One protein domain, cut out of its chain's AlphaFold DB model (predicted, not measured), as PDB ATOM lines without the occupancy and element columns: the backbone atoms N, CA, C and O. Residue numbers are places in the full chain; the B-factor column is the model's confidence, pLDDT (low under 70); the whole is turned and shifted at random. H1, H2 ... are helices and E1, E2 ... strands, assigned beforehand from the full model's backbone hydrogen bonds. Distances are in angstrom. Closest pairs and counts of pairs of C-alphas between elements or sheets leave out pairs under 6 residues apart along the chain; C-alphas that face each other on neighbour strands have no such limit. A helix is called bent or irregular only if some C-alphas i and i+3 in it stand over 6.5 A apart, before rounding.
ATOM      1  N   ILE A   9      14.533  -0.146 -18.376       42.75
ATOM      2  CA  ILE A   9      14.718  -1.454 -19.017       42.75
ATOM      3  C   ILE A   9      15.763  -2.313 -18.294       42.75
ATOM      4  O   ILE A   9      16.964  -2.202 -18.536       42.75
ATOM      5  N   ARG A  10      15.303  -3.235 -17.445       41.78
ATOM      6  CA  ARG A  10      16.073  -4.418 -17.026       41.78
ATOM      7  C   ARG A  10      15.741  -5.596 -17.935       41.78
ATOM      8  O   ARG A  10      14.573  -5.908 -18.126       41.78
ATOM      9  N   PHE A  11      16.761  -6.274 -18.462       48.31
ATOM     10  CA  PHE A  11      16.612  -7.460 -19.313       48.31
ATOM     11  C   PHE A  11      16.987  -8.727 -18.534       48.31
ATOM     12  O   PHE A  11      18.089  -8.823 -17.993       48.31
ATOM     13  N   LEU A  12      16.094  -9.720 -18.485       40.59
ATOM     14  CA  LEU A  12      16.399 -11.035 -17.914       40.59
ATOM     15  C   LEU A  12      16.920 -11.971 -19.007       40.59
ATOM     16  O   LEU A  12      16.145 -12.577 -19.743       40.59
ATOM     17  N   PHE A  13      18.240 -12.141 -19.058       38.47
ATOM     18  CA  PHE A  13      18.866 -13.255 -19.766       38.47
ATOM     19  C   PHE A  13      18.589 -14.553 -19.002       38.47
ATOM     20  O   PHE A  13      19.065 -14.729 -17.883       38.47
ATOM     21  N   HIS A  14      17.852 -15.478 -19.606       36.81
ATOM     22  CA  HIS A  14      17.883 -16.876 -19.182       36.81
ATOM     23  C   HIS A  14      18.632 -17.673 -20.255       36.81
ATOM     24  O   HIS A  14      18.415 -17.480 -21.448       36.81
ATOM     25  N   ARG A  15      19.554 -18.550 -19.841       30.23
ATOM     26  CA  ARG A  15      20.070 -19.613 -20.715       30.23
ATOM     27  C   ARG A  15      18.917 -20.582 -20.960       30.23
ATOM     28  O   ARG A  15      18.376 -21.120 -19.998       30.23
ATOM     29  N   PHE A  16      18.555 -20.808 -22.216       36.91
ATOM     30  CA  PHE A  16      17.457 -21.706 -22.575       36.91
ATOM     31  C   PHE A  16      18.000 -23.028 -23.127       36.91
ATOM     32  O   PHE A  16      18.995 -23.047 -23.850       36.91
ATOM     33  N   LYS A  17      17.355 -24.140 -22.762       25.61
ATOM     34  CA  LYS A  17      17.667 -25.507 -23.208       25.61
ATOM     35  C   LYS A  17      16.342 -26.190 -23.545       25.61
ATOM     36  O   LYS A  17      15.410 -26.060 -22.762       25.61
ATOM     37  N   ILE A  18      16.246 -26.854 -24.700       36.62
ATOM     38  CA  ILE A  18      14.963 -27.016 -25.407       36.62
ATOM     39  C   ILE A  18      14.634 -28.487 -25.706       36.62
ATOM     40  O   ILE A  18      15.513 -29.264 -26.075       36.62
ATOM     41  N   ASP A  19      13.347 -28.837 -25.577       28.34
ATOM     42  CA  ASP A  19      12.739 -30.141 -25.888       28.34
ATOM     43  C   ASP A  19      11.985 -30.115 -27.240       28.34
ATOM     44  O   ASP A  19      11.357 -29.129 -27.631       28.34
ATOM     45  N   ARG A  20      12.040 -31.229 -27.977       29.78
ATOM     46  CA  ARG A  20      11.452 -31.405 -29.311       29.78
ATOM     47  C   ARG A  20       9.984 -31.792 -29.209       29.78
ATOM     48  O   ARG A  20       9.689 -32.970 -29.005       29.78
ATOM     49  N   ARG A  21       9.059 -30.864 -29.487       29.84
ATOM     50  CA  ARG A  21       7.684 -31.227 -29.891       29.84
ATOM     51  C   ARG A  21       6.856 -30.040 -30.413       29.84
ATOM     52  O   ARG A  21       6.096 -29.483 -29.641       29.84
ATOM     53  N   VAL A  22       6.874 -29.724 -31.719       32.56
ATOM     54  CA  VAL A  22       5.699 -29.110 -32.393       32.56
ATOM     55  C   VAL A  22       5.629 -29.476 -33.885       32.56
ATOM     56  O   VAL A  22       6.591 -29.336 -34.633       32.56
ATOM     57  N   MET A  23       4.439 -29.917 -34.303       31.95
ATOM     58  CA  MET A  23       4.010 -30.203 -35.673       31.95
ATOM     59  C   MET A  23       3.672 -28.923 -36.463       31.95
ATOM     60  O   MET A  23       2.500 -28.583 -36.545       31.95
ATOM     61  N   PHE A  24       4.639 -28.233 -37.074       39.91
ATOM     62  CA  PHE A  24       4.393 -27.308 -38.199       39.91
ATOM     63  C   PHE A  24       5.642 -27.237 -39.093       39.91
ATOM     64  O   PHE A  24       6.758 -27.405 -38.616       39.91
ATOM     65  N   HIS A  25       5.471 -26.986 -40.395       43.09
ATOM     66  CA  HIS A  25       6.563 -26.932 -41.386       43.09
ATOM     67  C   HIS A  25       7.471 -25.682 -41.265       43.09
ATOM     68  O   HIS A  25       8.286 -25.430 -42.151       43.09
ATOM     69  N   HIS A  26       7.348 -24.907 -40.181       51.06
ATOM     70  CA  HIS A  26       8.106 -23.680 -39.932       51.06
ATOM     71  C   HIS A  26       8.666 -23.678 -38.511       51.06
ATOM     72  O   HIS A  26       7.960 -24.015 -37.561       51.06
ATOM     73  N   VAL A  27       9.927 -23.268 -38.369       56.22
ATOM     74  CA  VAL A  27      10.536 -23.029 -37.059       56.22
ATOM     75  C   VAL A  27      10.132 -21.632 -36.599       56.22
ATOM     76  O   VAL A  27      10.364 -20.662 -37.322       56.22
ATOM     77  N   ALA A  28       9.504 -21.536 -35.426       60.19
ATOM     78  CA  ALA A  28       9.059 -20.269 -34.853       60.19
ATOM     79  C   ALA A  28      10.026 -19.792 -33.760       60.19
ATOM     80  O   ALA A  28      10.341 -20.558 -32.849       60.19
ATOM     81  N   ILE A  29      10.454 -18.528 -33.832       66.25
ATOM     82  CA  ILE A  29      11.164 -17.835 -32.746       66.25
ATOM     83  C   ILE A  29      10.148 -17.025 -31.968       66.25
ATOM     84  O   ILE A  29       9.555 -16.094 -32.512       66.25
ATOM     85  N   ASN A  30       9.980 -17.344 -30.691       71.00
ATOM     86  CA  ASN A  30       9.119 -16.554 -29.827       71.00
ATOM     87  C   ASN A  30       9.909 -15.355 -29.309       71.00
ATOM     88  O   ASN A  30      10.903 -15.542 -28.620       71.00
ATOM     89  N   VAL A  31       9.471 -14.137 -29.601       74.12
ATOM     90  CA  VAL A  31       9.999 -12.937 -28.946       74.12
ATOM     91  C   VAL A  31       8.942 -12.449 -27.981       74.12
ATOM     92  O   VAL A  31       7.918 -11.907 -28.385       74.12
ATOM     93  N   ASN A  32       9.165 -12.698 -26.700       74.19
ATOM     94  CA  ASN A  32       8.235 -12.326 -25.656       74.19
ATOM     95  C   ASN A  32       8.603 -10.963 -25.098       74.19
ATOM     96  O   ASN A  32       9.751 -10.755 -24.720       74.19
ATOM     97  N   ILE A  33       7.627 -10.071 -25.016       73.44
ATOM     98  CA  ILE A  33       7.801  -8.730 -24.477       73.44
ATOM     99  C   ILE A  33       6.819  -8.573 -23.323       73.44
ATOM    100  O   ILE A  33       5.603  -8.577 -23.530       73.44
ATOM    101  N   PHE A  34       7.356  -8.445 -22.115       76.62
ATOM    102  CA  PHE A  34       6.589  -8.275 -20.882       76.62
ATOM    103  C   PHE A  34       6.983  -6.981 -20.190       76.62
ATOM    104  O   PHE A  34       8.148  -6.605 -20.224       76.62
ATOM    105  N   GLU A  35       6.040  -6.335 -19.513       66.56
ATOM    106  CA  GLU A  35       6.347  -5.225 -18.612       66.56
ATOM    107  C   GLU A  35       6.197  -5.663 -17.150       66.56
ATOM    108  O   GLU A  35       5.151  -6.183 -16.756       66.56
ATOM    109  N   GLN A  36       7.244  -5.466 -16.347       63.09
ATOM    110  CA  GLN A  36       7.260  -5.747 -14.912       63.09
ATOM    111  C   GLN A  36       7.637  -4.468 -14.154       63.09
ATOM    112  O   GLN A  36       8.802  -4.101 -14.045       63.09
ATOM    113  N   GLY A  37       6.635  -3.766 -13.623       69.12
ATOM    114  CA  GLY A  37       6.853  -2.439 -13.042       69.12
ATOM    115  C   GLY A  37       7.154  -1.416 -14.138       69.12
ATOM    116  O   GLY A  37       6.297  -1.186 -14.986       69.12
ATOM    117  N   LYS A  38       8.347  -0.809 -14.108       54.91
ATOM    118  CA  LYS A  38       8.842   0.076 -15.179       54.91
ATOM    119  C   LYS A  38       9.655  -0.666 -16.248       54.91
ATOM    120  O   LYS A  38       9.879  -0.115 -17.318       54.91
ATOM    121  N   ASP A  39      10.075  -1.900 -15.969       48.50
ATOM    122  CA  ASP A  39      11.010  -2.640 -16.815       48.50
ATOM    123  C   ASP A  39      10.301  -3.375 -17.954       48.50
ATOM    124  O   ASP A  39       9.256  -3.992 -17.743       48.50
ATOM    125  N   VAL A  40      10.904  -3.378 -19.150       56.78
ATOM    126  CA  VAL A  40      10.483  -4.241 -20.266       56.78
ATOM    127  C   VAL A  40      11.450  -5.408 -20.456       56.78
ATOM    128  O   VAL A  40      12.624  -5.226 -20.763       56.78
ATOM    129  N   LEU A  41      10.929  -6.625 -20.341       57.09
ATOM    130  CA  LEU A  41      11.665  -7.869 -20.509       57.09
ATOM    131  C   LEU A  41      11.468  -8.409 -21.924       57.09
ATOM    132  O   LEU A  41      10.333  -8.668 -22.324       57.09
ATOM    133  N   ILE A  42      12.571  -8.624 -22.647       58.56
ATOM    134  CA  ILE A  42      12.586  -9.339 -23.928       58.56
ATOM    135  C   ILE A  42      13.119 -10.752 -23.686       58.56
ATOM    136  O   ILE A  42      14.270 -10.921 -23.292       58.56
ATOM    137  N   GLY A  43      12.288 -11.765 -23.920       58.19
ATOM    138  CA  GLY A  43      12.667 -13.173 -23.817       58.19
ATOM    139  C   GLY A  43      12.581 -13.873 -25.166       58.19
ATOM    140  O   GLY A  43      11.510 -13.901 -25.772       58.19
ATOM    141  N   LEU A  44      13.676 -14.481 -25.621       60.94
ATOM    142  CA  LEU A  44      13.663 -15.363 -26.788       60.94
ATOM    143  C   LEU A  44      13.263 -16.775 -26.349       60.94
ATOM    144  O   LEU A  44      13.975 -17.420 -25.589       60.94
ATOM    145  N   GLY A  45      12.089 -17.224 -26.781       54.75
ATOM    146  CA  GLY A  45      11.554 -18.544 -26.479       54.75
ATOM    147  C   GLY A  45      11.975 -19.615 -27.488       54.75
ATOM    148  O   GLY A  45      12.423 -19.342 -28.599       54.75
ATOM    149  N   GLU A  46      11.798 -20.850 -27.040       59.34
ATOM    150  CA  GLU A  46      12.433 -22.082 -27.497       59.34
ATOM    151  C   GLU A  46      12.163 -22.479 -28.964       59.34
ATOM    152  O   GLU A  46      11.002 -22.548 -29.358       59.34
ATOM    153  N   ASN A  47      13.225 -22.772 -29.744       50.22
ATOM    154  CA  ASN A  47      13.264 -23.820 -30.795       50.22
ATOM    155  C   ASN A  47      14.651 -24.107 -31.438       50.22
ATOM    156  O   ASN A  47      14.711 -24.733 -32.498       50.22
ATOM    157  N   PHE A  48      15.785 -23.689 -30.855       51.06
ATOM    158  CA  PHE A  48      17.084 -23.888 -31.513       51.06
ATOM    159  C   PHE A  48      18.213 -24.331 -30.577       51.06
ATOM    160  O   PHE A  48      18.611 -23.594 -29.686       51.06
ATOM    161  N   ASP A  49      18.838 -25.463 -30.907       48.66
ATOM    162  CA  ASP A  49      20.109 -25.934 -30.327       48.66
ATOM    163  C   ASP A  49      21.346 -25.185 -30.882       48.66
ATOM    164  O   ASP A  49      22.475 -25.643 -30.718       48.66
ATOM    165  N   ARG A  50      21.167 -24.090 -31.640       53.22
ATOM    166  CA  ARG A  50      22.229 -23.538 -32.516       53.22
ATOM    167  C   ARG A  50      22.477 -22.033 -32.429       53.22
ATOM    168  O   ARG A  50      23.275 -21.527 -33.215       53.22
ATOM    169  N   PHE A  51      21.807 -21.313 -31.533       59.56
ATOM    170  CA  PHE A  51      21.962 -19.861 -31.443       59.56
ATOM    171  C   PHE A  51      22.206 -19.434 -30.004       59.56
ATOM    172  O   PHE A  51      21.307 -19.484 -29.170       59.56
ATOM    173  N   GLU A  52      23.431 -18.991 -29.744       65.06
ATOM    174  CA  GLU A  52      23.785 -18.251 -28.543       65.06
ATOM    175  C   GLU A  52      24.000 -16.798 -28.961       65.06
ATOM    176  O   GLU A  52      24.866 -16.514 -29.783       65.06
ATOM    177  N   ILE A  53      23.174 -15.897 -28.432       69.25
ATOM    178  CA  ILE A  53      23.441 -14.459 -28.482       69.25
ATOM    179  C   ILE A  53      24.200 -14.157 -27.200       69.25
ATOM    180  O   ILE A  53      23.693 -14.442 -26.106       69.25
ATOM    181  N   THR A  54      25.422 -13.639 -27.313       76.06
ATOM    182  CA  THR A  54      26.170 -13.269 -26.111       76.06
ATOM    183  C   THR A  54      25.545 -12.039 -25.469       76.06
ATOM    184  O   THR A  54      24.810 -11.272 -26.096       76.06
ATOM    185  N   ARG A  55      25.834 -11.837 -24.183       73.00
ATOM    186  CA  ARG A  55      25.362 -10.650 -23.478       73.00
ATOM    187  C   ARG A  55      25.889  -9.376 -24.141       73.00
ATOM    188  O   ARG A  55      25.126  -8.436 -24.319       73.00
ATOM    189  N   GLU A  56      27.157  -9.376 -24.535       78.69
ATOM    190  CA  GLU A  56      27.831  -8.238 -25.162       78.69
ATOM    191  C   GLU A  56      27.222  -7.905 -26.530       78.69
ATOM    192  O   GLU A  56      27.000  -6.737 -26.842       78.69
ATOM    193  N   GLU A  57      26.907  -8.927 -27.332       80.62
ATOM    194  CA  GLU A  57      26.244  -8.744 -28.624       80.62
ATOM    195  C   GLU A  57      24.851  -8.134 -28.438       80.62
ATOM    196  O   GLU A  57      24.516  -7.150 -29.095       80.62
ATOM    197  N   PHE A  58      24.064  -8.640 -27.487       77.12
ATOM    198  CA  PHE A  58      22.739  -8.096 -27.197       77.12
ATOM    199  C   PHE A  58      22.786  -6.665 -26.643       77.12
ATOM    200  O   PHE A  58      22.018  -5.810 -27.082       77.12
ATOM    201  N   GLU A  59      23.693  -6.382 -25.702       80.56
ATOM    202  CA  GLU A  59      23.893  -5.035 -25.151       80.56
ATOM    203  C   GLU A  59      24.297  -4.036 -26.248       80.56
ATOM    204  O   GLU A  59      23.888  -2.878 -26.191       80.56
ATOM    205  N   SER A  60      25.003  -4.482 -27.297       87.06
ATOM    206  CA  SER A  60      25.359  -3.634 -28.446       87.06
ATOM    207  C   SER A  60      24.163  -3.182 -29.297       87.06
ATOM    208  O   SER A  60      24.263  -2.190 -30.019       87.06
ATOM    209  N   TRP A  61      23.024  -3.877 -29.211       86.81
ATOM    210  CA  TRP A  61      21.803  -3.528 -29.949       86.81
ATOM    211  C   TRP A  61      20.949  -2.481 -29.229       86.81
ATOM    212  O   TRP A  61      19.988  -1.967 -29.803       86.81
ATOM    213  N   ILE A  62      21.284  -2.168 -27.977       82.88
ATOM    214  CA  ILE A  62      20.508  -1.281 -27.116       82.88
ATOM    215  C   ILE A  62      21.184   0.086 -27.051       82.88
ATOM    216  O   ILE A  62      22.365   0.210 -26.738       82.88
ATOM    217  N   ASP A  63      20.404   1.141 -27.280       86.38
ATOM    218  CA  ASP A  63      20.837   2.519 -27.081       86.38
ATOM    219  C   ASP A  63      20.045   3.137 -25.928       86.38
ATOM    220  O   ASP A  63      18.842   3.388 -26.029       86.38
ATOM    221  N   ILE A  64      20.731   3.427 -24.824       83.88
ATOM    222  CA  ILE A  64      20.132   4.033 -23.626       83.88
ATOM    223  C   ILE A  64      19.480   5.399 -23.896       83.88
ATOM    224  O   ILE A  64      18.672   5.856 -23.097       83.88
ATOM    225  N   LYS A  65      19.804   6.058 -25.016       86.06
ATOM    226  CA  LYS A  65      19.191   7.333 -25.420       86.06
ATOM    227  C   LYS A  65      17.864   7.144 -26.158       86.06
ATOM    228  O   LYS A  65      17.145   8.120 -26.381       86.06
ATOM    229  N   LYS A  66      17.541   5.923 -26.592       85.00
ATOM    230  CA  LYS A  66      16.290   5.595 -27.280       85.00
ATOM    231  C   LYS A  66      15.207   5.208 -26.278       85.00
ATOM    232  O   LYS A  66      15.468   4.712 -25.189       85.00
ATOM    233  N   THR A  67      13.955   5.403 -26.685       81.31
ATOM    234  CA  THR A  67      12.805   4.915 -25.919       81.31
ATOM    235  C   THR A  67      12.797   3.387 -25.881       81.31
ATOM    236  O   THR A  67      13.304   2.735 -26.798       81.31
ATOM    237  N   GLY A  68      12.149   2.798 -24.871       77.00
ATOM    238  CA  GLY A  68      12.015   1.341 -24.768       77.00
ATOM    239  C   GLY A  68      11.440   0.696 -26.030       77.00
ATOM    240  O   GLY A  68      12.000  -0.278 -26.519       77.00
ATOM    241  N   ALA A  69      10.402   1.287 -26.631       76.00
ATOM    242  CA  ALA A  69       9.827   0.793 -27.885       76.00
ATOM    243  C   ALA A  69      10.826   0.796 -29.055       76.00
ATOM    244  O   ALA A  69      10.878  -0.169 -29.812       76.00
ATOM    245  N   LYS A  70      11.661   1.838 -29.177       83.31
ATOM    246  CA  LYS A  70      12.706   1.896 -30.209       83.31
ATOM    247  C   LYS A  70      13.812   0.869 -29.966       83.31
ATOM    248  O   LYS A  70      14.229   0.214 -30.909       83.31
ATOM    249  N   ASN A  71      14.237   0.681 -28.717       82.94
ATOM    250  CA  ASN A  71      15.208  -0.365 -28.381       82.94
ATOM    251  C   ASN A  71      14.657  -1.766 -28.675       82.94
ATOM    252  O   ASN A  71      15.356  -2.592 -29.250       82.94
ATOM    253  N   ILE A  72      13.386  -2.025 -28.361       80.94
ATOM    254  CA  ILE A  72      12.718  -3.282 -28.721       80.94
ATOM    255  C   ILE A  72      12.701  -3.473 -30.241       80.94
ATOM    256  O   ILE A  72      13.036  -4.554 -30.718       80.94
ATOM    257  N   ALA A  73      12.335  -2.439 -31.001       83.44
ATOM    258  CA  ALA A  73      12.336  -2.470 -32.461       83.44
ATOM    259  C   ALA A  73      13.726  -2.808 -33.030       83.44
ATOM    260  O   ALA A  73      13.858  -3.662 -33.907       83.44
ATOM    261  N   ASP A  74      14.775  -2.181 -32.497       86.06
ATOM    262  CA  ASP A  74      16.160  -2.414 -32.915       86.06
ATOM    263  C   ASP A  74      16.638  -3.833 -32.574       86.06
ATOM    264  O   ASP A  74      17.263  -4.491 -33.412       86.06
ATOM    265  N   VAL A  75      16.273  -4.348 -31.397       83.94
ATOM    266  CA  VAL A  75      16.527  -5.743 -31.013       83.94
ATOM    267  C   VAL A  75      15.799  -6.699 -31.959       83.94
ATOM    268  O   VAL A  75      16.427  -7.602 -32.507       83.94
ATOM    269  N   LEU A  76      14.503  -6.490 -32.222       82.62
ATOM    270  CA  LEU A  76      13.731  -7.317 -33.160       82.62
ATOM    271  C   LEU A  76      14.374  -7.338 -34.550       82.62
ATOM    272  O   LEU A  76      14.490  -8.400 -35.163       82.62
ATOM    273  N   ARG A  77      14.831  -6.182 -35.036       87.00
ATOM    274  CA  ARG A  77      15.509  -6.057 -36.329       87.00
ATOM    275  C   ARG A  77      16.836  -6.811 -36.355       87.00
ATOM    276  O   ARG A  77      17.102  -7.517 -37.324       87.00
ATOM    277  N   SER A  78      17.625  -6.705 -35.290       87.12
ATOM    278  CA  SER A  78      18.927  -7.374 -35.173       87.12
ATOM    279  C   SER A  78      18.769  -8.896 -35.125       87.12
ATOM    280  O   SER A  78      19.405  -9.609 -35.903       87.12
ATOM    281  N   VAL A  79      17.824  -9.399 -34.317       80.69
ATOM    282  CA  VAL A  79      17.500 -10.834 -34.271       80.69
ATOM    283  C   VAL A  79      17.047 -11.318 -35.652       80.69
ATOM    284  O   VAL A  79      17.517 -12.352 -36.124       80.69
ATOM    285  N   ARG A  80      16.189 -10.572 -36.358       79.56
ATOM    286  CA  ARG A  80      15.772 -10.940 -37.723       79.56
ATOM    287  C   ARG A  80      16.935 -11.024 -38.692       79.56
ATOM    288  O   ARG A  80      17.055 -12.028 -39.386       79.56
ATOM    289  N   GLN A  81      17.779  -9.997 -38.748       83.81
ATOM    290  CA  GLN A  81      18.923  -9.958 -39.661       83.81
ATOM    291  C   GLN A  81      19.856 -11.150 -39.435       83.81
ATOM    292  O   GLN A  81      20.255 -11.811 -40.394       83.81
ATOM    293  N   MET A  82      20.119 -11.482 -38.170       78.88
ATOM    294  CA  MET A  82      20.938 -12.633 -37.800       78.88
ATOM    295  C   MET A  82      20.342 -13.969 -38.281       78.88
ATOM    296  O   MET A  82      21.088 -14.867 -38.676       78.88
ATOM    297  N   MET A  83      19.014 -14.117 -38.258       74.00
ATOM    298  CA  MET A  83      18.341 -15.375 -38.605       74.00
ATOM    299  C   MET A  83      18.055 -15.512 -40.103       74.00
ATOM    300  O   MET A  83      18.265 -16.587 -40.663       74.00
ATOM    301  N   VAL A  84      17.635 -14.433 -40.775       70.00
ATOM    302  CA  VAL A  84      17.375 -14.419 -42.227       70.00
ATOM    303  C   VAL A  84      18.645 -14.735 -43.013       70.00
ATOM    304  O   VAL A  84      18.580 -15.440 -44.016       70.00
ATOM    305  N   ALA A  85      19.810 -14.298 -42.525       62.59
ATOM    306  CA  ALA A  85      21.101 -14.656 -43.108       62.59
ATOM    307  C   ALA A  85      21.371 -16.175 -43.118       62.59
ATOM    308  O   ALA A  85      22.247 -16.630 -43.851       62.59
ATOM    309  N   LYS A  86      20.648 -16.963 -42.309       64.56
ATOM    310  CA  LYS A  86      20.900 -18.396 -42.124       64.56
ATOM    311  C   LYS A  86      19.780 -19.297 -42.641       64.56
ATOM    312  O   LYS A  86      20.092 -20.377 -43.134       64.56
ATOM    313  N   ASP A  87      18.512 -18.888 -42.553       66.06
ATOM    314  CA  ASP A  87      17.392 -19.645 -43.130       66.06
ATOM    315  C   ASP A  87      16.163 -18.762 -43.419       66.06
ATOM    316  O   ASP A  87      15.532 -18.199 -42.524       66.06
ATOM    317  N   SER A  88      15.773 -18.708 -44.693       67.00
ATOM    318  CA  SER A  88      14.581 -17.997 -45.184       67.00
ATOM    319  C   SER A  88      13.232 -18.561 -44.702       67.00
ATOM    320  O   SER A  88      12.196 -17.943 -44.941       67.00
ATOM    321  N   LYS A  89      13.208 -19.738 -44.061       70.31
ATOM    322  CA  LYS A  89      11.974 -20.424 -43.628       70.31
ATOM    323  C   LYS A  89      11.586 -20.163 -42.171       70.31
ATOM    324  O   LYS A  89      10.592 -20.728 -41.706       70.31
ATOM    325  N   ILE A  90      12.361 -19.351 -41.456       71.38
ATOM    326  CA  ILE A  90      12.115 -19.012 -40.055       71.38
ATOM    327  C   ILE A  90      10.947 -18.026 -39.958       71.38
ATOM    328  O   ILE A  90      10.939 -16.987 -40.614       71.38
ATOM    329  N   MET A  91       9.979 -18.346 -39.101       74.44
ATOM    330  CA  MET A  91       8.886 -17.451 -38.726       74.44
ATOM    331  C   MET A  91       9.217 -16.788 -37.384       74.44
ATOM    332  O   MET A  91       9.660 -17.452 -36.447       74.44
ATOM    333  N   PHE A  92       8.951 -15.490 -37.252       80.88
ATOM    334  CA  PHE A  92       8.998 -14.812 -35.960       80.88
ATOM    335  C   PHE A  92       7.608 -14.747 -35.362       80.88
ATOM    336  O   PHE A  92       6.681 -14.289 -36.017       80.88
ATOM    337  N   LYS A  93       7.465 -15.170 -34.111       85.00
ATOM    338  CA  LYS A  93       6.241 -15.014 -33.338       85.00
ATOM    339  C   LYS A  93       6.476 -13.987 -32.237       85.00
ATOM    340  O   LYS A  93       7.156 -14.259 -31.250       85.00
ATOM    341  N   LEU A  94       5.899 -12.806 -32.401       88.00
ATOM    342  CA  LEU A  94       5.939 -11.748 -31.404       88.00
ATOM    343  C   LEU A  94       4.828 -11.968 -30.375       88.00
ATOM    344  O   LEU A  94       3.655 -12.026 -30.736       88.00
ATOM    345  N   ILE A  95       5.192 -12.086 -29.100       88.31
ATOM    346  CA  ILE A  95       4.259 -12.280 -27.989       88.31
ATOM    347  C   ILE A  95       4.280 -11.015 -27.134       88.31
ATOM    348  O   ILE A  95       5.257 -10.725 -26.446       88.31
ATOM    349  N   LEU A  96       3.198 -10.248 -27.198       89.44
ATOM    350  CA  LEU A  96       3.044  -8.960 -26.538       89.44
ATOM    351  C   LEU A  96       2.191  -9.101 -25.282       89.44
ATOM    352  O   LEU A  96       1.000  -9.401 -25.357       89.44
ATOM    353  N   ASN A  97       2.790  -8.821 -24.131       88.69
ATOM    354  CA  ASN A  97       2.095  -8.634 -22.863       88.69
ATOM    355  C   ASN A  97       2.508  -7.293 -22.254       88.69
ATOM    356  O   ASN A  97       3.200  -7.212 -21.238       88.69
ATOM    357  N   VAL A  98       2.127  -6.231 -22.955       86.69
ATOM    358  CA  VAL A  98       2.483  -4.845 -22.649       86.69
ATOM    359  C   VAL A  98       1.234  -3.973 -22.724       86.69
ATOM    360  O   VAL A  98       0.283  -4.337 -23.412       86.69
ATOM    361  N   PRO A  99       1.189  -2.806 -22.066       90.56
ATOM    362  CA  PRO A  99       0.082  -1.865 -22.181       90.56
ATOM    363  C   PRO A  99      -0.273  -1.529 -23.634       90.56
ATOM    364  O   PRO A  99       0.586  -1.490 -24.514       90.56
ATOM    365  N   GLU A 100      -1.546  -1.209 -23.870       93.56
ATOM    366  CA  GLU A 100      -2.110  -0.948 -25.202       93.56
ATOM    367  C   GLU A 100      -1.292   0.056 -26.033       93.56
ATOM    368  O   GLU A 100      -1.055  -0.166 -27.218       93.56
ATOM    369  N   LYS A 101      -0.798   1.129 -25.402       91.25
ATOM    370  CA  LYS A 101       0.052   2.129 -26.061       91.25
ATOM    371  C   LYS A 101       1.309   1.499 -26.679       91.25
ATOM    372  O   LYS A 101       1.615   1.777 -27.833       91.25
ATOM    373  N   LYS A 102       1.992   0.611 -25.947       88.56
ATOM    374  CA  LYS A 102       3.190  -0.091 -26.434       88.56
ATOM    375  C   LYS A 102       2.851  -1.102 -27.529       88.56
ATOM    376  O   LYS A 102       3.624  -1.241 -28.468       88.56
ATOM    377  N   VAL A 103       1.687  -1.760 -27.470       91.56
ATOM    378  CA  VAL A 103       1.217  -2.622 -28.574       91.56
ATOM    379  C   VAL A 103       1.128  -1.821 -29.874       91.56
ATOM    380  O   VAL A 103       1.645  -2.258 -30.896       91.56
ATOM    381  N   LEU A 104       0.529  -0.628 -29.829       92.69
ATOM    382  CA  LEU A 104       0.403   0.247 -30.998       92.69
ATOM    383  C   LEU A 104       1.748   0.772 -31.515       92.69
ATOM    384  O   LEU A 104       1.887   0.961 -32.721       92.69
ATOM    385  N   GLU A 105       2.710   1.019 -30.624       90.69
ATOM    386  CA  GLU A 105       4.072   1.439 -30.981       90.69
ATOM    387  C   GLU A 105       4.877   0.309 -31.639       90.69
ATOM    388  O   GLU A 105       5.689   0.582 -32.517       90.69
ATOM    389  N   LEU A 106       4.645  -0.947 -31.240       89.50
ATOM    390  CA  LEU A 106       5.364  -2.120 -31.750       89.50
ATOM    391  C   LEU A 106       4.706  -2.765 -32.976       89.50
ATOM    392  O   LEU A 106       5.371  -3.496 -33.703       89.50
ATOM    393  N   LEU A 107       3.420  -2.506 -33.223       91.31
ATOM    394  CA  LEU A 107       2.684  -3.076 -34.357       91.31
ATOM    395  C   LEU A 107       3.355  -2.814 -35.729       91.31
ATOM    396  O   LEU A 107       3.416  -3.753 -36.528       91.31
ATOM    397  N   PRO A 108       3.926  -1.620 -36.010       90.69
ATOM    398  CA  PRO A 108       4.659  -1.373 -37.255       90.69
ATOM    399  C   PRO A 108       5.904  -2.252 -37.449       90.69
ATOM    400  O   PRO A 108       6.298  -2.488 -38.588       90.69
ATOM    401  N   GLU A 109       6.499  -2.769 -36.368       87.25
ATOM    402  CA  GLU A 109       7.690  -3.636 -36.404       87.25
ATOM    403  C   GLU A 109       7.342  -5.119 -36.638       87.25
ATOM    404  O   GLU A 109       8.224  -5.982 -36.693       87.25
ATOM    405  N   VAL A 110       6.050  -5.441 -36.763       87.00
ATOM    406  CA  VAL A 110       5.596  -6.763 -37.194       87.00
ATOM    407  C   VAL A 110       5.664  -6.820 -38.721       87.00
ATOM    408  O   VAL A 110       4.969  -6.082 -39.428       87.00
ATOM    409  N   HIS A 111       6.524  -7.689 -39.238       86.00
ATOM    410  CA  HIS A 111       6.792  -7.860 -40.657       86.00
ATOM    411  C   HIS A 111       5.827  -8.857 -41.308       86.00
ATOM    412  O   HIS A 111       5.057  -9.564 -40.654       86.00
ATOM    413  N   GLU A 112       5.869  -8.899 -42.639       85.25
ATOM    414  CA  GLU A 112       5.171  -9.917 -43.413       85.25
ATOM    415  C   GLU A 112       5.608 -11.319 -42.968       85.25
ATOM    416  O   GLU A 112       6.789 -11.577 -42.734       85.25
ATOM    417  N   ARG A 113       4.637 -12.229 -42.892       84.06
ATOM    418  CA  ARG A 113       4.765 -13.633 -42.490       84.06
ATOM    419  C   ARG A 113       5.078 -13.894 -41.025       84.06
ATOM    420  O   ARG A 113       5.207 -15.059 -40.649       84.06
ATOM    421  N   ASP A 114       5.106 -12.873 -40.186       87.88
ATOM    422  CA  ASP A 114       5.216 -13.073 -38.746       87.88
ATOM    423  C   ASP A 114       3.936 -13.616 -38.120       87.88
ATOM    424  O   ASP A 114       2.837 -13.498 -38.666       87.88
ATOM    425  N   GLY A 115       4.090 -14.164 -36.922       90.88
ATOM    426  CA  GLY A 115       3.022 -14.357 -35.967       90.88
ATOM    427  C   GLY A 115       2.961 -13.220 -34.951       90.88
ATOM    428  O   GLY A 115       3.988 -12.745 -34.470       90.88
ATOM    429  N   LEU A 116       1.749 -12.839 -34.563       94.12
ATOM    430  CA  LEU A 116       1.485 -11.906 -33.476       94.12
ATOM    431  C   LEU A 116       0.552 -12.549 -32.448       94.12
ATOM    432  O   LEU A 116      -0.528 -13.027 -32.782       94.12
ATOM    433  N   GLU A 117       0.945 -12.528 -31.184       94.50
ATOM    434  CA  GLU A 117       0.111 -12.924 -30.056       94.50
ATOM    435  C   GLU A 117       0.025 -11.774 -29.060       94.50
ATOM    436  O   GLU A 117       1.042 -11.308 -28.563       94.50
ATOM    437  N   VAL A 118      -1.188 -11.315 -28.760       95.25
ATOM    438  CA  VAL A 118      -1.419 -10.227 -27.808       95.25
ATOM    439  C   VAL A 118      -2.128 -10.790 -26.582       95.25
ATOM    440  O   VAL A 118      -3.300 -11.168 -26.633       95.25
ATOM    441  N   LEU A 119      -1.396 -10.860 -25.471       92.81
ATOM    442  CA  LEU A 119      -1.829 -11.467 -24.210       92.81
ATOM    443  C   LEU A 119      -2.719 -10.551 -23.362       92.81
ATOM    444  O   LEU A 119      -3.266 -11.004 -22.353       92.81
ATOM    445  N   ASN A 120      -2.898  -9.297 -23.777       91.88
ATOM    446  CA  ASN A 120      -3.732  -8.314 -23.097       91.88
ATOM    447  C   ASN A 120      -5.180  -8.791 -22.938       91.88
ATOM    448  O   ASN A 120      -5.852  -9.154 -23.903       91.88
ATOM    449  N   GLU A 121      -5.710  -8.673 -21.720       92.19
ATOM    450  CA  GLU A 121      -7.122  -8.969 -21.460       92.19
ATOM    451  C   GLU A 121      -8.076  -7.894 -21.983       92.19
ATOM    452  O   GLU A 121      -9.241  -8.178 -22.262       92.19
ATOM    453  N   LYS A 122      -7.613  -6.644 -22.056       93.31
ATOM    454  CA  LYS A 122      -8.424  -5.487 -22.435       93.31
ATOM    455  C   LYS A 122      -7.652  -4.651 -23.443       93.31
ATOM    456  O   LYS A 122      -6.525  -4.246 -23.172       93.31
ATOM    457  N   LEU A 123      -8.291  -4.393 -24.576       95.12
ATOM    458  CA  LEU A 123      -7.845  -3.461 -25.604       95.12
ATOM    459  C   LEU A 123      -9.050  -2.631 -26.038       95.12
ATOM    460  O   LEU A 123     -10.181  -3.136 -26.066       95.12
ATOM    461  N   SER A 124      -8.829  -1.367 -26.384       95.56
ATOM    462  CA  SER A 124      -9.876  -0.553 -26.993       95.56
ATOM    463  C   SER A 124     -10.314  -1.132 -28.343       95.56
ATOM    464  O   SER A 124      -9.553  -1.796 -29.050       95.56
ATOM    465  N   LYS A 125     -11.556  -0.830 -28.744       95.62
ATOM    466  CA  LYS A 125     -12.075  -1.205 -30.069       95.62
ATOM    467  C   LYS A 125     -11.170  -0.703 -31.201       95.62
ATOM    468  O   LYS A 125     -10.963  -1.431 -32.164       95.62
ATOM    469  N   GLY A 126     -10.635   0.516 -31.074       95.69
ATOM    470  CA  GLY A 126      -9.749   1.113 -32.075       95.69
ATOM    471  C   GLY A 126      -8.462   0.313 -32.255       95.69
ATOM    472  O   GLY A 126      -8.088   0.006 -33.383       95.69
ATOM    473  N   THR A 127      -7.841  -0.108 -31.152       96.19
ATOM    474  CA  THR A 127      -6.627  -0.932 -31.206       96.19
ATOM    475  C   THR A 127      -6.894  -2.319 -31.774       96.19
ATOM    476  O   THR A 127      -6.127  -2.784 -32.609       96.19
ATOM    477  N   ILE A 128      -7.996  -2.968 -31.383       95.81
ATOM    478  CA  ILE A 128      -8.361  -4.286 -31.925       95.81
ATOM    479  C   ILE A 128      -8.564  -4.205 -33.442       95.81
ATOM    480  O   ILE A 128      -8.003  -5.026 -34.162       95.81
ATOM    481  N   ASN A 129      -9.323  -3.213 -33.921       95.31
ATOM    482  CA  ASN A 129      -9.537  -3.007 -35.355       95.31
ATOM    483  C   ASN A 129      -8.209  -2.804 -36.080       95.31
ATOM    484  O   ASN A 129      -7.936  -3.517 -37.033       95.31
ATOM    485  N   LYS A 130      -7.345  -1.920 -35.570       95.25
ATOM    486  CA  LYS A 130      -6.042  -1.660 -36.189       95.25
ATOM    487  C   LYS A 130      -5.182  -2.925 -36.294       95.25
ATOM    488  O   LYS A 130      -4.600  -3.174 -37.342       95.25
ATOM    489  N   ILE A 131      -5.133  -3.746 -35.242       95.25
ATOM    490  CA  ILE A 131      -4.393  -5.016 -35.281       95.25
ATOM    491  C   ILE A 131      -4.997  -5.967 -36.325       95.25
ATOM    492  O   ILE A 131      -4.253  -6.580 -37.081       95.25
ATOM    493  N   ILE A 132      -6.328  -6.093 -36.378       94.25
ATOM    494  CA  ILE A 132      -7.007  -6.959 -37.354       94.25
ATOM    495  C   ILE A 132      -6.765  -6.458 -38.786       94.25
ATOM    496  O   ILE A 132      -6.361  -7.251 -39.633       94.25
ATOM    497  N   ASP A 133      -6.932  -5.164 -39.049       92.75
ATOM    498  CA  ASP A 133      -6.745  -4.557 -40.371       92.75
ATOM    499  C   ASP A 133      -5.303  -4.738 -40.887       92.75
ATOM    500  O   ASP A 133      -5.084  -5.030 -42.065       92.75
ATOM    501  N   GLU A 134      -4.307  -4.636 -40.002       91.12
ATOM    502  CA  GLU A 134      -2.894  -4.836 -40.347       91.12
ATOM    503  C   GLU A 134      -2.472  -6.311 -40.394       91.12
ATOM    504  O   GLU A 134      -1.365  -6.621 -40.844       91.12
ATOM    505  N   SER A 135      -3.322  -7.239 -39.946       91.31
ATOM    506  CA  SER A 135      -2.927  -8.641 -39.788       91.31
ATOM    507  C   SER A 135      -2.968  -9.476 -41.068       91.31
ATOM    508  O   SER A 135      -2.464 -10.594 -41.065       91.31
ATOM    509  N   SER A 136      -3.461  -8.934 -42.182       88.00
ATOM    510  CA  SER A 136      -3.461  -9.620 -43.488       88.00
ATOM    511  C   SER A 136      -2.070 -10.022 -43.991       88.00
ATOM    512  O   SER A 136      -1.938 -10.994 -44.731       88.00
ATOM    513  N   LYS A 137      -1.022  -9.317 -43.547       89.38
ATOM    514  CA  LYS A 137       0.382  -9.652 -43.833       89.38
ATOM    515  C   LYS A 137       0.940 -10.768 -42.942       89.38
ATOM    516  O   LYS A 137       2.046 -11.239 -43.190       89.38
ATOM    517  N   LEU A 138       0.237 -11.153 -41.876       91.56
ATOM    518  CA  LEU A 138       0.718 -12.107 -40.876       91.56
ATOM    519  C   LEU A 138       0.428 -13.546 -41.297       91.56
ATOM    520  O   LEU A 138      -0.526 -13.830 -42.019       91.56
ATOM    521  N   THR A 139       1.228 -14.484 -40.798       90.81
ATOM    522  CA  THR A 139       0.894 -15.915 -40.865       90.81
ATOM    523  C   THR A 139       0.034 -16.344 -39.687       90.81
ATOM    524  O   THR A 139      -0.781 -17.252 -39.834       90.81
ATOM    525  N   TYR A 140       0.180 -15.686 -38.533       92.25
ATOM    526  CA  TYR A 140      -0.503 -16.059 -37.301       92.25
ATOM    527  C   TYR A 140      -0.976 -14.831 -36.517       92.25
ATOM    528  O   TYR A 140      -0.208 -13.897 -36.298       92.25
ATOM    529  N   LEU A 141      -2.216 -14.856 -36.028       95.56
ATOM    530  CA  LEU A 141      -2.741 -13.861 -35.091       95.56
ATOM    531  C   LEU A 141      -3.432 -14.540 -33.910       95.56
ATOM    532  O   LEU A 141      -4.286 -15.410 -34.082       95.56
ATOM    533  N   SER A 142      -3.114 -14.112 -32.692       95.88
ATOM    534  CA  SER A 142      -3.683 -14.697 -31.483       95.88
ATOM    535  C   SER A 142      -4.039 -13.664 -30.428       95.88
ATOM    536  O   SER A 142      -3.251 -12.788 -30.085       95.88
ATOM    537  N   PHE A 143      -5.237 -13.822 -29.877       96.75
ATOM    538  CA  PHE A 143      -5.751 -13.086 -28.731       96.75
ATOM    539  C   PHE A 143      -6.279 -14.086 -27.693       96.75
ATOM    540  O   PHE A 143      -7.496 -14.290 -27.590       96.75
ATOM    541  N   PRO A 144      -5.405 -14.778 -26.943       93.75
ATOM    542  CA  PRO A 144      -5.819 -15.883 -26.078       93.75
ATOM    543  C   PRO A 144      -6.621 -15.426 -24.853       93.75
ATOM    544  O   PRO A 144      -7.464 -16.179 -24.372       93.75
ATOM    545  N   ASN A 145      -6.402 -14.193 -24.383       93.94
ATOM    546  CA  ASN A 145      -7.002 -13.680 -23.145       93.94
ATOM    547  C   ASN A 145      -7.951 -12.492 -23.369       93.94
ATOM    548  O   ASN A 145      -8.614 -12.046 -22.429       93.94
ATOM    549  N   LEU A 146      -8.018 -11.963 -24.595       95.12
ATOM    550  CA  LEU A 146      -8.735 -10.725 -24.886       95.12
ATOM    551  C   LEU A 146     -10.237 -10.869 -24.631       95.12
ATOM    552  O   LEU A 146     -10.914 -11.720 -25.207       95.12
ATOM    553  N   LYS A 147     -10.784  -9.968 -23.820       94.00
ATOM    554  CA  LYS A 147     -12.221  -9.767 -23.648       94.00
ATOM    555  C   LYS A 147     -12.662  -8.683 -24.624       94.00
ATOM    556  O   LYS A 147     -12.489  -7.495 -24.358       94.00
ATOM    557  N   PHE A 148     -13.222  -9.096 -25.759       92.88
ATOM    558  CA  PHE A 148     -13.722  -8.155 -26.760       92.88
ATOM    559  C   PHE A 148     -14.763  -7.194 -26.151       92.88
ATOM    560  O   PHE A 148     -15.603  -7.637 -25.357       92.88
ATOM    561  N   PRO A 149     -14.738  -5.895 -26.513       92.69
ATOM    562  CA  PRO A 149     -15.736  -4.932 -26.063       92.69
ATOM    563  C   PRO A 149     -17.166  -5.397 -26.364       92.69
ATOM    564  O   PRO A 149     -17.427  -6.054 -27.374       92.69
ATOM    565  N   LYS A 150     -18.126  -5.039 -25.506       89.69
ATOM    566  CA  LYS A 150     -19.537  -5.390 -25.721       89.69
ATOM    567  C   LYS A 150     -20.019  -4.835 -27.066       89.69
ATOM    568  O   LYS A 150     -19.824  -3.658 -27.355       89.69
ATOM    569  N   GLY A 151     -20.654  -5.684 -27.875       89.06
ATOM    570  CA  GLY A 151     -21.127  -5.305 -29.211       89.06
ATOM    571  C   GLY A 151     -20.005  -5.086 -30.231       89.06
ATOM    572  O   GLY A 151     -20.249  -4.492 -31.280       89.06
ATOM    573  N   PHE A 152     -18.780  -5.535 -29.940       94.00
ATOM    574  CA  PHE A 152     -17.709  -5.545 -30.924       94.00
ATOM    575  C   PHE A 152     -18.128  -6.356 -32.155       94.00
ATOM    576  O   PHE A 152     -18.675  -7.452 -32.042       94.00
ATOM    577  N   ASN A 153     -17.860  -5.794 -33.325       91.25
ATOM    578  CA  ASN A 153     -18.017  -6.439 -34.615       91.25
ATOM    579  C   ASN A 153     -16.938  -5.885 -35.543       91.25
ATOM    580  O   ASN A 153     -16.613  -4.696 -35.460       91.25
ATOM    581  N   HIS A 154     -16.437  -6.736 -36.427       90.56
ATOM    582  CA  HIS A 154     -15.490  -6.371 -37.467       90.56
ATOM    583  C   HIS A 154     -16.086  -6.733 -38.826       90.56
ATOM    584  O   HIS A 154     -16.739  -7.767 -38.947       90.56
ATOM    585  N   ASN A 155     -15.903  -5.876 -39.830       85.56
ATOM    586  CA  ASN A 155     -16.493  -6.100 -41.154       85.56
ATOM    587  C   ASN A 155     -15.661  -7.058 -42.010       85.56
ATOM    588  O   ASN A 155     -16.203  -7.696 -42.908       85.56
ATOM    589  N   GLN A 156     -14.355  -7.149 -41.752       81.69
ATOM    590  CA  GLN A 156     -13.494  -8.075 -42.479       81.69
ATOM    591  C   GLN A 156     -13.636  -9.507 -41.941       81.69
ATOM    592  O   GLN A 156     -13.808  -9.682 -40.728       81.69
ATOM    593  N   PRO A 157     -13.540 -10.525 -42.820       81.69
ATOM    594  CA  PRO A 157     -13.410 -11.917 -42.403       81.69
ATOM    595  C   PRO A 157     -12.112 -12.134 -41.609       81.69
ATOM    596  O   PRO A 157     -11.312 -11.218 -41.427       81.69
ATOM    597  N   ILE A 158     -11.917 -13.354 -41.100       84.25
ATOM    598  CA  ILE A 158     -10.724 -13.693 -40.313       84.25
ATOM    599  C   ILE A 158      -9.459 -13.362 -41.125       84.25
ATOM    600  O   ILE A 158      -9.354 -13.805 -42.268       84.25
ATOM    601  N   PRO A 159      -8.530 -12.567 -40.566       82.44
ATOM    602  CA  PRO A 159      -7.654 -11.736 -41.386       82.44
ATOM    603  C   PRO A 159      -6.377 -12.422 -41.878       82.44
ATOM    604  O   PRO A 159      -5.743 -11.902 -42.786       82.44
ATOM    605  N   CYS A 160      -5.977 -13.563 -41.313       86.62
ATOM    606  CA  CYS A 160      -4.728 -14.226 -41.681       86.62
ATOM    607  C   CYS A 160      -4.848 -15.750 -41.711       86.62
ATOM    608  O   CYS A 160      -5.895 -16.316 -41.392       86.62
ATOM    609  N   TRP A 161      -3.755 -16.403 -42.119       91.12
ATOM    610  CA  TRP A 161      -3.699 -17.846 -42.338       91.12
ATOM    611  C   TRP A 161      -4.079 -18.644 -41.082       91.12
ATOM    612  O   TRP A 161      -5.039 -19.412 -41.123       91.12
ATOM    613  N   ASP A 162      -3.393 -18.429 -39.960       93.44
ATOM    614  CA  ASP A 162      -3.725 -19.042 -38.674       93.44
ATOM    615  C   ASP A 162      -4.275 -17.998 -37.698       93.44
ATOM    616  O   ASP A 162      -3.672 -16.944 -37.499       93.44
ATOM    617  N   VAL A 163      -5.396 -18.292 -37.033       95.56
ATOM    618  CA  VAL A 163      -5.991 -17.382 -36.043       95.56
ATOM    619  C   VAL A 163      -6.452 -18.102 -34.791       95.56
ATOM    620  O   VAL A 163      -7.060 -19.170 -34.850       95.56
ATOM    621  N   THR A 164      -6.206 -17.493 -33.631       96.56
ATOM    622  CA  THR A 164      -6.740 -17.936 -32.341       96.56
ATOM    623  C   THR A 164      -7.422 -16.791 -31.598       96.56
ATOM    624  O   THR A 164      -6.784 -15.832 -31.180       96.56
ATOM    625  N   TYR A 165      -8.720 -16.927 -31.343       96.75
ATOM    626  CA  TYR A 165      -9.463 -16.045 -30.447       96.75
ATOM    627  C   TYR A 165      -9.851 -16.822 -29.187       96.75
ATOM    628  O   TYR A 165     -10.614 -17.787 -29.254       96.75
ATOM    629  N   GLY A 166      -9.343 -16.404 -28.025       95.19
ATOM    630  CA  GLY A 166      -9.701 -16.975 -26.722       95.19
ATOM    631  C   GLY A 166     -11.146 -16.691 -26.304       95.19
ATOM    632  O   GLY A 166     -11.771 -17.472 -25.584       95.19
ATOM    633  N   ASN A 167     -11.685 -15.586 -26.808       95.06
ATOM    634  CA  ASN A 167     -13.082 -15.213 -26.713       95.06
ATOM    635  C   ASN A 167     -13.559 -14.783 -28.102       95.06
ATOM    636  O   ASN A 167     -13.134 -13.753 -28.614       95.06
ATOM    637  N   ALA A 168     -14.429 -15.577 -28.711       94.81
ATOM    638  CA  ALA A 168     -14.844 -15.405 -30.095       94.81
ATOM    639  C   ALA A 168     -16.344 -15.092 -30.239       94.81
ATOM    640  O   ALA A 168     -16.937 -15.431 -31.261       94.81
ATOM    641  N   PHE A 169     -16.980 -14.432 -29.257       92.44
ATOM    642  CA  PHE A 169     -18.418 -14.093 -29.336       92.44
ATOM    643  C   PHE A 169     -18.804 -13.250 -30.545       92.44
ATOM    644  O   PHE A 169     -19.918 -13.359 -31.046       92.44
ATOM    645  N   TRP A 170     -17.896 -12.398 -31.011       92.69
ATOM    646  CA  TRP A 170     -18.153 -11.542 -32.162       92.69
ATOM    647  C   TRP A 170     -18.061 -12.301 -33.497       92.69
ATOM    648  O   TRP A 170     -18.561 -11.818 -34.514       92.69
ATOM    649  N   VAL A 171     -17.430 -13.483 -33.515       94.19
ATOM    650  CA  VAL A 171     -17.216 -14.255 -34.740       94.19
ATOM    651  C   VAL A 171     -18.504 -14.979 -35.118       94.19
ATOM    652  O   VAL A 171     -18.954 -15.902 -34.438       94.19
TER     653      VAL A 171
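What this domain is: This is residues 9 to 171 of the 331 residues of an uncharacterized protein of Caenorhabditis tropicalis (UniProt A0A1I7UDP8). One twisted sheet of six strands forms a wall, with three helices, H2, H3 and H4, side by side in a row over one face, while no named helix is over the other face. The short helix H1 lies off the sheet beyond the edge strand E2, next to H2. The printed part has 163 residues, with E1, E2, H1, H2, E3, H3, E4, H4, E5 and E6 in that order along the chain. The sheet runs E2, E1, E3, E4, E5, E6 and is mixed, with E2 antiparallel to E1 and the other neighbours parallel; the class is mixed, helices and strands, with 81 residues, under half, in named elements. The whole is compact, with a radius of gyration of the C-alphas of 16.2 A and spans of 49 by 38 by 24 A.

Where its parts are: Begin at C-alpha 9, at (14.718, -1.454, -19.017); residues 9 to 27 hold no named element. Find C-alpha 28 at (9.059, -20.269, -34.853), where E1, residues 28 to 36, begins and runs 24.7 A. E2, residues 39 to 45, follows over 18.6 A, and then H1, residues 55 to 60, over 8.6 A. The longest helix, H2, takes residues 68 to 84 and 24.1 A. Next come E3, residues 91 to 97, 19.4 A, and H3, residues 100 to 109, 15.1 A. E4, residues 115 to 118, measures 10.2 A and H4, residues 125 to 137, 20.4 A. E5, residues 140 to 143, and E6, residues 162 to 165, each measure 10.5 A; E6 ends at C-alpha 165, at (-9.463, -16.045, -30.447).

How they stand to each other: Start at the edge strand E2, which forms a hairpin with E1: look for N 41 and O 34, 2.8 A apart and within hydrogen-bond range. E1 and E3 are parallel, with N 31 and O 93 at 2.8 A. E3 and E4 have N 94 and O 115 at 2.8 A, E4 and E5 have N 116 and O 140 at 2.8 A, and E5 and E6, the other edge strand, have N 141 and O 162 at 2.9 A. H2, H3 and H4 lie on the same face, giving two layers, helices on one face of a sheet. H2 lies over E1 at a height over the sheet of 9.4 A, and H3 over E3, also at 9.4 A. H4 lies over E5 and only just over E4, at 10.5 A. E3, H3, E4 and E4, H4, E5 are strand-helix-strand units, two parallel neighbour strands with a helix between, each with a right-handed crossover. H2 touches H3 with its residues 69 to 76 alone, the closest C-alphas being those of Ala 73 and Glu 109, 6.2 A apart. H3 and H4 only just touch, with 3 pairs of C-alphas within 8 A, the closest being Leu 104 and Thr 127 at 7.1 A. H1 is not on the sheet; it is close to H2 but not clearly touching, with C-alphas 58 and 75 at 7.7 A. Every O i to N i+4 pair is within hydrogen-bond range in H1 and H2, against 4 of 6 in H3 and 7 of 9 in H4. H3 and H4 are only just irregular: C-alphas 105 and 108 are 6.9 A apart, and C-alphas 133 and 136 are 6.8 A apart.

The domain as a whole: The two C-alphas farthest apart are those of Glu 56 and Gly 151, 49.2 A. The printed part has no cut, and the link from E5 to E6, 18 residues, is the long one. The mean pLDDT of the printed part is 77.5; look for values under 70 in residues 9 to 29, 35 to 53 and 85 to 88.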